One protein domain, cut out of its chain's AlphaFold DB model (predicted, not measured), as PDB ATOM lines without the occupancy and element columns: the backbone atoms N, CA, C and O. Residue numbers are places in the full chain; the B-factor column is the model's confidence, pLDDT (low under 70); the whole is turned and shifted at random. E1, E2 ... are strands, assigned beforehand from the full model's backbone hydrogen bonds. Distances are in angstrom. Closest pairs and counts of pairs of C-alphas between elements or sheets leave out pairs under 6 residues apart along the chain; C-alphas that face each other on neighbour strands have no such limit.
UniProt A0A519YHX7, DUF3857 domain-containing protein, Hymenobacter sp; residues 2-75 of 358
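What this domain is: This is residues 2 to 75 of the 358 residues of the protein "DUF3857 domain-containing protein" of Hymenobacter sp (UniProt A0A519YHX7). A slender rod of two small sheets offset along its length, meeting at few points: E1, E5 and E4 lie toward one end, while E3, E2 and E6 reach to the other. The turns after E1 and E2 hold its far tips. The printed part has 74 residues, with no named helix and six named strands, E1 to E6 in order along the chain, which hold 44 of the 74 residues; the class is all strand. Both sheets are antiparallel, ordered E1 - E5 - E4 and E3 - E2 - E6. The whole is loose, with a radius of gyration of the C-alphas of 15.5 A and spans of 55 by 20 by 17 A.

How they stand to each other: E1, residues 2 to 8, is antiparallel to E5, residues 50 to 55, at 154 degrees; N 3 and O 53 are 2.8 A apart, within hydrogen-bond range. Residues 7 to 8 of E1 pair antiparallel with residues 11 to 12. E2, residues 14 to 25, has its closest C-alphas to E1 at Lys 14 and Leu 5, 7.1 A. E2 and E3, residues 31 to 35, form a hairpin, with N 32 and O 24 at 2.8 A. E4, residues 41 to 45, and E5 form another, with N 52 and O 44 at 2.8 A. E6, residues 65 to 73, is antiparallel to E2 at 174 degrees, with N 16 and O 71 at 2.8 A. E2 and E5 are only just apart, their closest C-alphas 8.3 A away.

Where its parts are: E1 begins at C-alpha 2, (100.888, 37.199, 297.997). E2 measures 34.2 A and E6 27.1 A. E6 ends at C-alpha 73, (114.310, 28.621, 296.697).

The domain as a whole: The C-alphas farthest apart, of Asp 9 and Asp 28, are 54.7 A apart. The printed part has no cut and no long link. No printed residue is under 70 in pLDDT.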
ATOM      1  N   GLU A   2      99.824  37.129 296.984       91.31
ATOM      2  CA  GLU A   2     100.888  37.199 297.997       91.31
ATOM      3  C   GLU A   2     101.723  35.909 297.976       91.31
ATOM      4  O   GLU A   2     101.171  34.827 297.784       91.31
ATOM      5  N   VAL A   3     103.039  36.025 298.170       91.25
ATOM      6  CA  VAL A   3     103.959  34.894 298.360       91.25
ATOM      7  C   VAL A   3     104.707  35.095 299.680       91.25
ATOM      8  O   VAL A   3     105.483  36.052 299.782       91.25
ATOM      9  N   PRO A   4     104.472  34.247 300.696       89.81
ATOM     10  CA  PRO A   4     105.235  34.278 301.937       89.81
ATOM     11  C   PRO A   4     106.657  33.755 301.700       89.81
ATOM     12  O   PRO A   4     106.840  32.754 301.012       89.81
ATOM     13  N   LEU A   5     107.648  34.442 302.265       90.12
ATOM     14  CA  LEU A   5     109.066  34.100 302.207       90.12
ATOM     15  C   LEU A   5     109.622  34.082 303.633       90.12
ATOM     16  O   LEU A   5     109.662  35.113 304.314       90.12
ATOM     17  N   TYR A   6     110.025  32.900 304.090       85.69
ATOM     18  CA  TYR A   6     110.610  32.715 305.412       85.69
ATOM     19  C   TYR A   6     112.063  33.199 305.446       85.69
ATOM     20  O   TYR A   6     112.826  33.028 304.490       85.69
ATOM     21  N   HIS A   7     112.469  33.791 306.564       85.81
ATOM     22  CA  HIS A   7     113.863  34.136 306.808       85.81
ATOM     23  C   HIS A   7     114.226  33.963 308.284       85.81
ATOM     24  O   HIS A   7     113.407  34.174 309.177       85.81
ATOM     25  N   ARG A   8     115.473  33.562 308.535       79.31
ATOM     26  CA  ARG A   8     116.042  33.364 309.872       79.31
ATOM     27  C   ARG A   8     117.544  33.602 309.788       79.31
ATOM     28  O   ARG A   8     118.216  32.994 308.952       79.31
ATOM     29  N   ASP A   9     118.049  34.471 310.655       81.00
ATOM     30  CA  ASP A   9     119.447  34.908 310.668       81.00
ATOM     31  C   ASP A   9     119.871  35.457 309.289       81.00
ATOM     32  O   ASP A   9     119.175  36.285 308.702       81.00
ATOM     33  N   GLU A  10     120.987  34.978 308.742       79.62
ATOM     34  CA  GLU A  10     121.496  35.354 307.416       79.62
ATOM     35  C   GLU A  10     120.849  34.562 306.262       79.62
ATOM     36  O   GLU A  10     121.138  34.807 305.087       79.62
ATOM     37  N   ARG A  11     119.975  33.589 306.561       83.75
ATOM     38  CA  ARG A  11     119.288  32.775 305.551       83.75
ATOM     39  C   ARG A  11     117.917  33.364 305.241       83.75
ATOM     40  O   ARG A  11     117.148  33.712 306.134       83.75
ATOM     41  N   ALA A  12     117.577  33.408 303.959       88.69
ATOM     42  CA  ALA A  12     116.276  33.861 303.493       88.69
ATOM     43  C   ALA A  12     115.838  33.063 302.268       88.69
ATOM     44  O   ALA A  12     116.655  32.726 301.403       88.69
ATOM     45  N   GLU A  13     114.540  32.793 302.190       93.06
ATOM     46  CA  GLU A  13     113.918  32.271 300.987       93.06
ATOM     47  C   GLU A  13     113.962  33.307 299.865       93.06
ATOM     48  O   GLU A  13     113.768  34.507 300.071       93.06
ATOM     49  N   LYS A  14     114.229  32.835 298.648       92.44
ATOM     50  CA  LYS A  14     114.362  33.697 297.473       92.44
ATOM     51  C   LYS A  14     113.257  33.397 296.481       92.44
ATOM     52  O   LYS A  14     113.165  32.280 295.972       92.44
ATOM     53  N   LEU A  15     112.460  34.414 296.161       93.62
ATOM     54  CA  LEU A  15     111.521  34.358 295.047       93.62
ATOM     55  C   LEU A  15     112.256  34.604 293.728       93.62
ATOM     56  O   LEU A  15     113.002  35.571 293.587       93.62
ATOM     57  N   SER A  16     111.997  33.760 292.740       93.50
ATOM     58  CA  SER A  16     112.503  33.897 291.379       93.50
ATOM     59  C   SER A  16     111.471  33.401 290.365       93.50
ATOM     60  O   SER A  16     110.436  32.845 290.733       93.50
ATOM     61  N   ARG A  17     111.744  33.618 289.071       92.94
ATOM     62  CA  ARG A  17     110.911  33.143 287.948       92.94
ATOM     63  C   ARG A  17     109.424  33.521 288.057       92.94
ATOM     64  O   ARG A  17     108.581  32.793 287.549       92.94
ATOM     65  N   LEU A  18     109.108  34.648 288.702       93.62
ATOM     66  CA  LEU A  18     107.738  35.148 288.773       93.62
ATOM     67  C   LEU A  18     107.263  35.526 287.366       93.62
ATOM     68  O   LEU A  18     107.854  36.383 286.707       93.62
ATOM     69  N   GLN A  19     106.196  34.878 286.918       93.12
ATOM     70  CA  GLN A  19     105.521  35.154 285.658       93.12
ATOM     71  C   GLN A  19     104.017  35.185 285.905       93.12
ATOM     72  O   GLN A  19     103.496  34.433 286.725       93.12
ATOM     73  N   GLY A  20     103.313  36.058 285.193       93.81
ATOM     74  CA  GLY A  20     101.869  36.176 285.310       93.81
ATOM     75  C   GLY A  20     101.253  36.725 284.037       93.81
ATOM     76  O   GLY A  20     101.882  37.511 283.325       93.81
ATOM     77  N   PHE A  21     100.029  36.306 283.756       94.50
ATOM     78  CA  PHE A  21      99.241  36.756 282.624       94.50
ATOM     79  C   PHE A  21      97.779  36.915 283.029       94.50
ATOM     80  O   PHE A  21      97.232  36.105 283.777       94.50
ATOM     81  N   THR A  22      97.149  37.944 282.477       95.81
ATOM     82  CA  THR A  22      95.701  38.127 282.512       95.81
ATOM     83  C   THR A  22      95.168  37.918 281.106       95.81
ATOM     84  O   THR A  22      95.661  38.528 280.154       95.81
ATOM     85  N   TYR A  23      94.171  37.052 280.976       94.81
ATOM     86  CA  TYR A  23      93.471  36.778 279.731       94.81
ATOM     87  C   TYR A  23      92.056  37.341 279.820       94.81
ATOM     88  O   TYR A  23      91.299  36.983 280.721       94.81
ATOM     89  N   LEU A  24      91.694  38.199 278.873       93.44
ATOM     90  CA  LEU A  24      90.344  38.735 278.723       93.44
ATOM     91  C   LEU A  24      89.755  38.234 277.417       93.44
ATOM     92  O   LEU A  24      90.427  38.271 276.389       93.44
ATOM     93  N   ARG A  25      88.499  37.797 277.454       90.62
ATOM     94  CA  ARG A  25      87.743  37.432 276.259       90.62
ATOM     95  C   ARG A  25      86.771  38.559 275.928       90.62
ATOM     96  O   ARG A  25      85.867  38.831 276.711       90.62
ATOM     97  N   ALA A  26      86.957  39.199 274.781       85.31
ATOM     98  CA  ALA A  26      86.039  40.204 274.264       85.31
ATOM     99  C   ALA A  26      84.742  39.562 273.731       85.31
ATOM    100  O   ALA A  26      84.663  38.348 273.517       85.31
ATOM    101  N   ALA A  27      83.708  40.385 273.530       84.56
ATOM    102  CA  ALA A  27      82.386  39.935 273.080       84.56
ATOM    103  C   ALA A  27      82.410  39.250 271.698       84.56
ATOM    104  O   ALA A  27      81.586  38.382 271.425       84.56
ATOM    105  N   ASP A  28      83.381  39.602 270.854       88.38
ATOM    106  CA  ASP A  28      83.645  38.997 269.543       88.38
ATOM    107  C   ASP A  28      84.393  37.648 269.626       88.38
ATOM    108  O   ASP A  28      84.597  36.979 268.616       88.38
ATOM    109  N   GLY A  29      84.795  37.227 270.830       86.88
ATOM    110  CA  GLY A  29      85.573  36.017 271.076       86.88
ATOM    111  C   GLY A  29      87.092  36.209 271.053       86.88
ATOM    112  O   GLY A  29      87.803  35.255 271.370       86.88
ATOM    113  N   THR A  30      87.597  37.408 270.751       90.94
ATOM    114  CA  THR A  30      89.033  37.714 270.748       90.94
ATOM    115  C   THR A  30      89.605  37.629 272.165       90.94
ATOM    116  O   THR A  30      89.016  38.146 273.115       90.94
ATOM    117  N   ILE A  31      90.767  36.985 272.324       92.25
ATOM    118  CA  ILE A  31      91.451  36.864 273.619       92.25
ATOM    119  C   ILE A  31      92.620  37.846 273.674       92.25
ATOM    120  O   ILE A  31      93.588  37.719 272.924       92.25
ATOM    121  N   THR A  32      92.562  38.805 274.595       92.31
ATOM    122  CA  THR A  32      93.675  39.710 274.896       92.31
ATOM    123  C   THR A  32      94.503  39.143 276.041       92.31
ATOM    124  O   THR A  32      93.973  38.849 277.111       92.31
ATOM    125  N   LYS A  33      95.816  39.006 275.824       93.88
ATOM    126  CA  LYS A  33      96.787  38.548 276.824       93.88
ATOM    127  C   LYS A  33      97.613  39.731 277.319       93.88
ATOM    128  O   LYS A  33      98.334  40.346 276.538       93.88
ATOM    129  N   THR A  34      97.551  40.031 278.611       93.94
ATOM    130  CA  THR A  34      98.384  41.064 279.247       93.94
ATOM    131  C   THR A  34      99.375  40.411 280.200       93.94
ATOM    132  O   THR A  34      98.984  39.628 281.060       93.94
ATOM    133  N   LYS A  35     100.666  40.710 280.040       92.75
ATOM    134  CA  LYS A  35     101.738  40.160 280.877       92.75
ATOM    135  C   LYS A  35     101.917  40.984 282.154       92.75
ATOM    136  O   LYS A  35     101.812  42.205 282.123       92.75
ATOM    137  N   LEU A  36     102.208  40.306 283.260       91.12
ATOM    138  CA  LEU A  36     102.651  40.913 284.511       91.12
ATOM    139  C   LEU A  36     104.038  41.544 284.340       91.12
ATOM    140  O   LEU A  36     104.991  40.861 283.957       91.12
ATOM    141  N   GLU A  37     104.158  42.813 284.715       84.06
ATOM    142  CA  GLU A  37     105.442  43.504 284.819       84.06
ATOM    143  C   GLU A  37     106.075  43.261 286.194       84.06
ATOM    144  O   GLU A  37     105.437  43.450 287.232       84.06
ATOM    145  N   ALA A  38     107.345  42.847 286.213       74.06
ATOM    146  CA  ALA A  38     108.059  42.485 287.443       74.06
ATOM    147  C   ALA A  38     108.273  43.675 288.402       74.06
ATOM    148  O   ALA A  38     108.472  43.476 289.601       74.06
ATOM    149  N   SER A  39     108.205  44.907 287.889       73.44
ATOM    150  CA  SER A  39     108.263  46.139 288.682       73.44
ATOM    151  C   SER A  39     107.049  46.330 289.595       73.44
ATOM    152  O   SER A  39     107.154  47.034 290.592       73.44
ATOM    153  N   ASN A  40     105.922  45.664 289.321       74.50
ATOM    154  CA  ASN A  40     104.704  45.752 290.134       74.50
ATOM    155  C   ASN A  40     104.716  44.747 291.298       74.50
ATOM    156  O   ASN A  40     103.727  44.051 291.554       74.50
ATOM    157  N   THR A  41     105.859  44.640 291.978       81.94
ATOM    158  CA  THR A  41     106.019  43.807 293.170       81.94
ATOM    159  C   THR A  41     106.365  44.669 294.377       81.94
ATOM    160  O   THR A  41     107.180  45.583 294.296       81.94
ATOM    161  N   PHE A  42     105.729  44.372 295.504       87.75
ATOM    162  CA  PHE A  42     105.896  45.089 296.762       87.75
ATOM    163  C   PHE A  42     106.319  44.105 297.845       87.75
ATOM    164  O   PHE A  42     105.926  42.937 297.813       87.75
ATOM    165  N   GLU A  43     107.107  44.567 298.804       88.88
ATOM    166  CA  GLU A  43     107.486  43.777 299.972       88.88
ATOM    167  C   GLU A  43     106.819  44.343 301.222       88.88
ATOM    168  O   GLU A  43     106.812  45.550 301.452       88.88
ATOM    169  N   GLU A  44     106.264  43.454 302.036       87.62
ATOM    170  CA  GLU A  44     105.711  43.764 303.347       87.62
ATOM    171  C   GLU A  44     106.396  42.874 304.381       87.62
ATOM    172  O   GLU A  44     106.312  41.645 304.314       87.62
ATOM    173  N   LYS A  45     107.060  43.483 305.366       81.94
ATOM    174  CA  LYS A  45     107.536  42.747 306.536       81.94
ATOM    175  C   LYS A  45     106.345  42.490 307.458       81.94
ATOM    176  O   LYS A  45     105.867  43.417 308.106       81.94
ATOM    177  N   ARG A  46     105.864  41.243 307.499       70.00
ATOM    178  CA  ARG A  46     104.688  40.862 308.300       70.00
ATOM    179  C   ARG A  46     105.074  40.441 309.715       70.00
ATOM    180  O   ARG A  46     104.369  40.775 310.660       70.00
ATOM    181  N   THR A  47     106.203  39.751 309.876       72.44
ATOM    182  CA  THR A  47     106.789  39.432 311.189       72.44
ATOM    183  C   THR A  47     108.314  39.567 311.145       72.44
ATOM    184  O   THR A  47     108.889  39.939 310.122       72.44
ATOM    185  N   ASN A  48     109.000  39.272 312.254       71.75
ATOM    186  CA  ASN A  48     110.464  39.258 312.289       71.75
ATOM    187  C   ASN A  48     111.102  38.176 311.408       71.75
ATOM    188  O   ASN A  48     112.273  38.334 311.082       71.75
ATOM    189  N   ASN A  49     110.349  37.139 311.020       75.69
ATOM    190  CA  ASN A  49     110.855  35.978 310.277       75.69
ATOM    191  C   ASN A  49     110.051  35.711 308.989       75.69
ATOM    192  O   ASN A  49     110.244  34.689 308.330       75.69
ATOM    193  N   LEU A  50     109.112  36.598 308.643       77.62
ATOM    194  CA  LEU A  50     108.227  36.448 307.492       77.62
ATOM    195  C   LEU A  50     108.165  37.743 306.689       77.62
ATOM    196  O   LEU A  50     107.608  38.755 307.133       77.62
ATOM    197  N   LEU A  51     108.666  37.660 305.461       86.94
ATOM    198  CA  LEU A  51     108.534  38.691 304.447       86.94
ATOM    199  C   LEU A  51     107.487  38.246 303.427       86.94
ATOM    200  O   LEU A  51     107.519  37.126 302.931       86.94
ATOM    201  N   VAL A  52     106.534  39.113 303.112       89.62
ATOM    202  CA  VAL A  52     105.473  38.822 302.149       89.62
ATOM    203  C   VAL A  52     105.734  39.621 300.888       89.62
ATOM    204  O   VAL A  52     105.715  40.852 300.907       89.62
ATOM    205  N   ARG A  53     105.947  38.927 299.766       91.88
ATOM    206  CA  ARG A  53     106.035  39.567 298.454       91.88
ATOM    207  C   ARG A  53     104.658  39.604 297.806       91.88
ATOM    208  O   ARG A  53     104.059  38.566 297.525       91.88
ATOM    209  N   LYS A  54     104.155  40.807 297.558       92.56
ATOM    210  CA  LYS A  54     102.860  41.059 296.928       92.56
ATOM    211  C   LYS A  54     103.045  41.432 295.472       92.56
ATOM    212  O   LYS A  54     103.993  42.130 295.123       92.56
ATOM    213  N   PHE A  55     102.125  40.991 294.627       91.38
ATOM    214  CA  PHE A  55     102.090  41.386 293.224       91.38
ATOM    215  C   PHE A  55     100.655  41.516 292.719       91.38
ATOM    216  O   PHE A  55      99.735  40.814 293.169       91.38
ATOM    217  N   THR A  56     100.480  42.437 291.777       89.50
ATOM    218  CA  THR A  56      99.192  42.773 291.165       89.50
ATOM    219  C   THR A  56      99.217  42.439 289.687       89.50
ATOM    220  O   THR A  56     100.129  42.846 288.973       89.50
ATOM    221  N   LEU A  57      98.196  41.732 289.218       89.56
ATOM    222  CA  LEU A  57      98.044  41.426 287.801       89.56
ATOM    223  C   LEU A  57      97.351  42.594 287.086       89.56
ATOM    224  O   LEU A  57      96.392  43.146 287.629       89.56
ATOM    225  N   PRO A  58      97.822  42.992 285.893       87.69
ATOM    226  CA  PRO A  58      97.220  44.085 285.139       87.69
ATOM    227  C   PRO A  58      95.899  43.656 284.490       87.69
ATOM    228  O   PRO A  58      95.673  42.470 284.255       87.69
ATOM    229  N   ASN A  59      95.049  44.629 284.146       87.94
ATOM    230  CA  ASN A  59      93.826  44.434 283.351       87.94
ATOM    231  C   ASN A  59      92.854  43.368 283.899       87.94
ATOM    232  O   ASN A  59      92.177  42.691 283.131       87.94
ATOM    233  N   VAL A  60      92.775  43.201 285.221       90.25
ATOM    234  CA  VAL A  60      91.806  42.287 285.840       90.25
ATOM    235  C   VAL A  60      90.417  42.922 285.803       90.25
ATOM    236  O   VAL A  60      90.205  43.996 286.362       90.25
ATOM    237  N   GLN A  61      89.485  42.253 285.129       91.38
ATOM    238  CA  GLN A  61      88.084  42.653 284.977       91.38
ATOM    239  C   GLN A  61      87.183  41.420 285.124       91.38
ATOM    240  O   GLN A  61      87.672  40.289 285.198       91.38
ATOM    241  N   GLU A  62      85.868  41.621 285.175       90.25
ATOM    242  CA  GLU A  62      84.918  40.509 285.231       90.25
ATOM    243  C   GLU A  62      85.092  39.573 284.023       90.25
ATOM    244  O   GLU A  62      85.248  40.013 282.886       90.25
ATOM    245  N   GLY A  63      85.127  38.264 284.283       89.75
ATOM    246  CA  GLY A  63      85.386  37.246 283.260       89.75
ATOM    247  C   GLY A  63      86.864  37.050 282.892       89.75
ATOM    248  O   GLY A  63      87.161  36.180 282.071       89.75
ATOM    249  N   ALA A  64      87.796  37.797 283.496       93.44
ATOM    250  CA  ALA A  64      89.224  37.580 283.290       93.44
ATOM    251  C   ALA A  64      89.687  36.227 283.849       93.44
ATOM    252  O   ALA A  64      89.315  35.829 284.956       93.44
ATOM    253  N   VAL A  65      90.577  35.557 283.116       93.88
ATOM    254  CA  VAL A  65      91.312  34.383 283.598       93.88
ATOM    255  C   VAL A  65      92.726  34.808 283.958       93.88
ATOM    256  O   VAL A  65      93.426  35.436 283.165       93.88
ATOM    257  N   ILE A  66      93.148  34.458 285.168       94.12
ATOM    258  CA  ILE A  66      94.469  34.773 285.700       94.12
ATOM    259  C   ILE A  66      95.321  33.506 285.702       94.12
ATOM    260  O   ILE A  66      94.898  32.465 286.199       94.12
ATOM    261  N   GLU A  67      96.552  33.628 285.218       94.56
ATOM    262  CA  GLU A  67      97.572  32.585 285.277       94.56
ATOM    263  C   GLU A  67      98.844  33.171 285.889       94.56
ATOM    264  O   GLU A  67      99.263  34.268 285.519       94.56
ATOM    265  N   TYR A  68      99.475  32.460 286.819       94.31
ATOM    266  CA  TYR A  68     100.781  32.852 287.335       94.31
ATOM    267  C   TYR A  68     101.584  31.649 287.815       94.31
ATOM    268  O   TYR A  68     101.035  30.615 288.193       94.31
ATOM    269  N   SER A  69     102.903  31.808 287.814       95.31
ATOM    270  CA  SER A  69     103.859  30.831 288.316       95.31
ATOM    271  C   SER A  69     105.054  31.539 288.947       95.31
ATOM    272  O   SER A  69     105.365  32.689 288.627       95.31
ATOM    273  N   TYR A  70     105.702  30.868 289.891       94.62
ATOM    274  CA  TYR A  70     106.900  31.362 290.555       94.62
ATOM    275  C   TYR A  70     107.728  30.198 291.100       94.62
ATOM    276  O   TYR A  70     107.245  29.071 291.203       94.62
ATOM    277  N   LEU A  71     108.977  30.486 291.463       95.06
ATOM    278  CA  LEU A  71     109.882  29.557 292.129       95.06
ATOM    279  C   LEU A  71     110.371  30.176 293.439       95.06
ATOM    280  O   LEU A  71     110.971  31.250 293.424       95.06
ATOM    281  N   VAL A  72     110.150  29.480 294.553       94.06
ATOM    282  CA  VAL A  72     110.779  29.802 295.839       94.06
ATOM    283  C   VAL A  72     111.944  28.845 296.057       94.06
ATOM    284  O   VAL A  72     111.768  27.630 296.016       94.06
ATOM    285  N   THR A  73     113.135  29.394 296.285       92.12
ATOM    286  CA  THR A  73     114.310  28.621 296.697       92.12
ATOM    287  C   THR A  73     114.506  28.787 298.197       92.12
ATOM    288  O   THR A  73     114.669  29.912 298.671       92.12
ATOM    289  N   SER A  74     114.526  27.669 298.923       90.25
ATOM    290  CA  SER A  74     114.657  27.619 300.380       90.25
ATOM    291  C   SER A  74     115.774  26.667 300.795       90.25
ATOM    292  O   SER A  74     115.996  25.641 300.154       90.25
ATOM    293  N   THR A  75     116.485  27.011 301.868       86.56
ATOM    294  CA  THR A  75     117.455  26.131 302.548       86.56
ATOM    295  C   THR A  75     116.947  25.677 303.919       86.56
ATOM    296  O   THR A  75     117.703  25.118 304.715       86.56
TER     297      THR A  75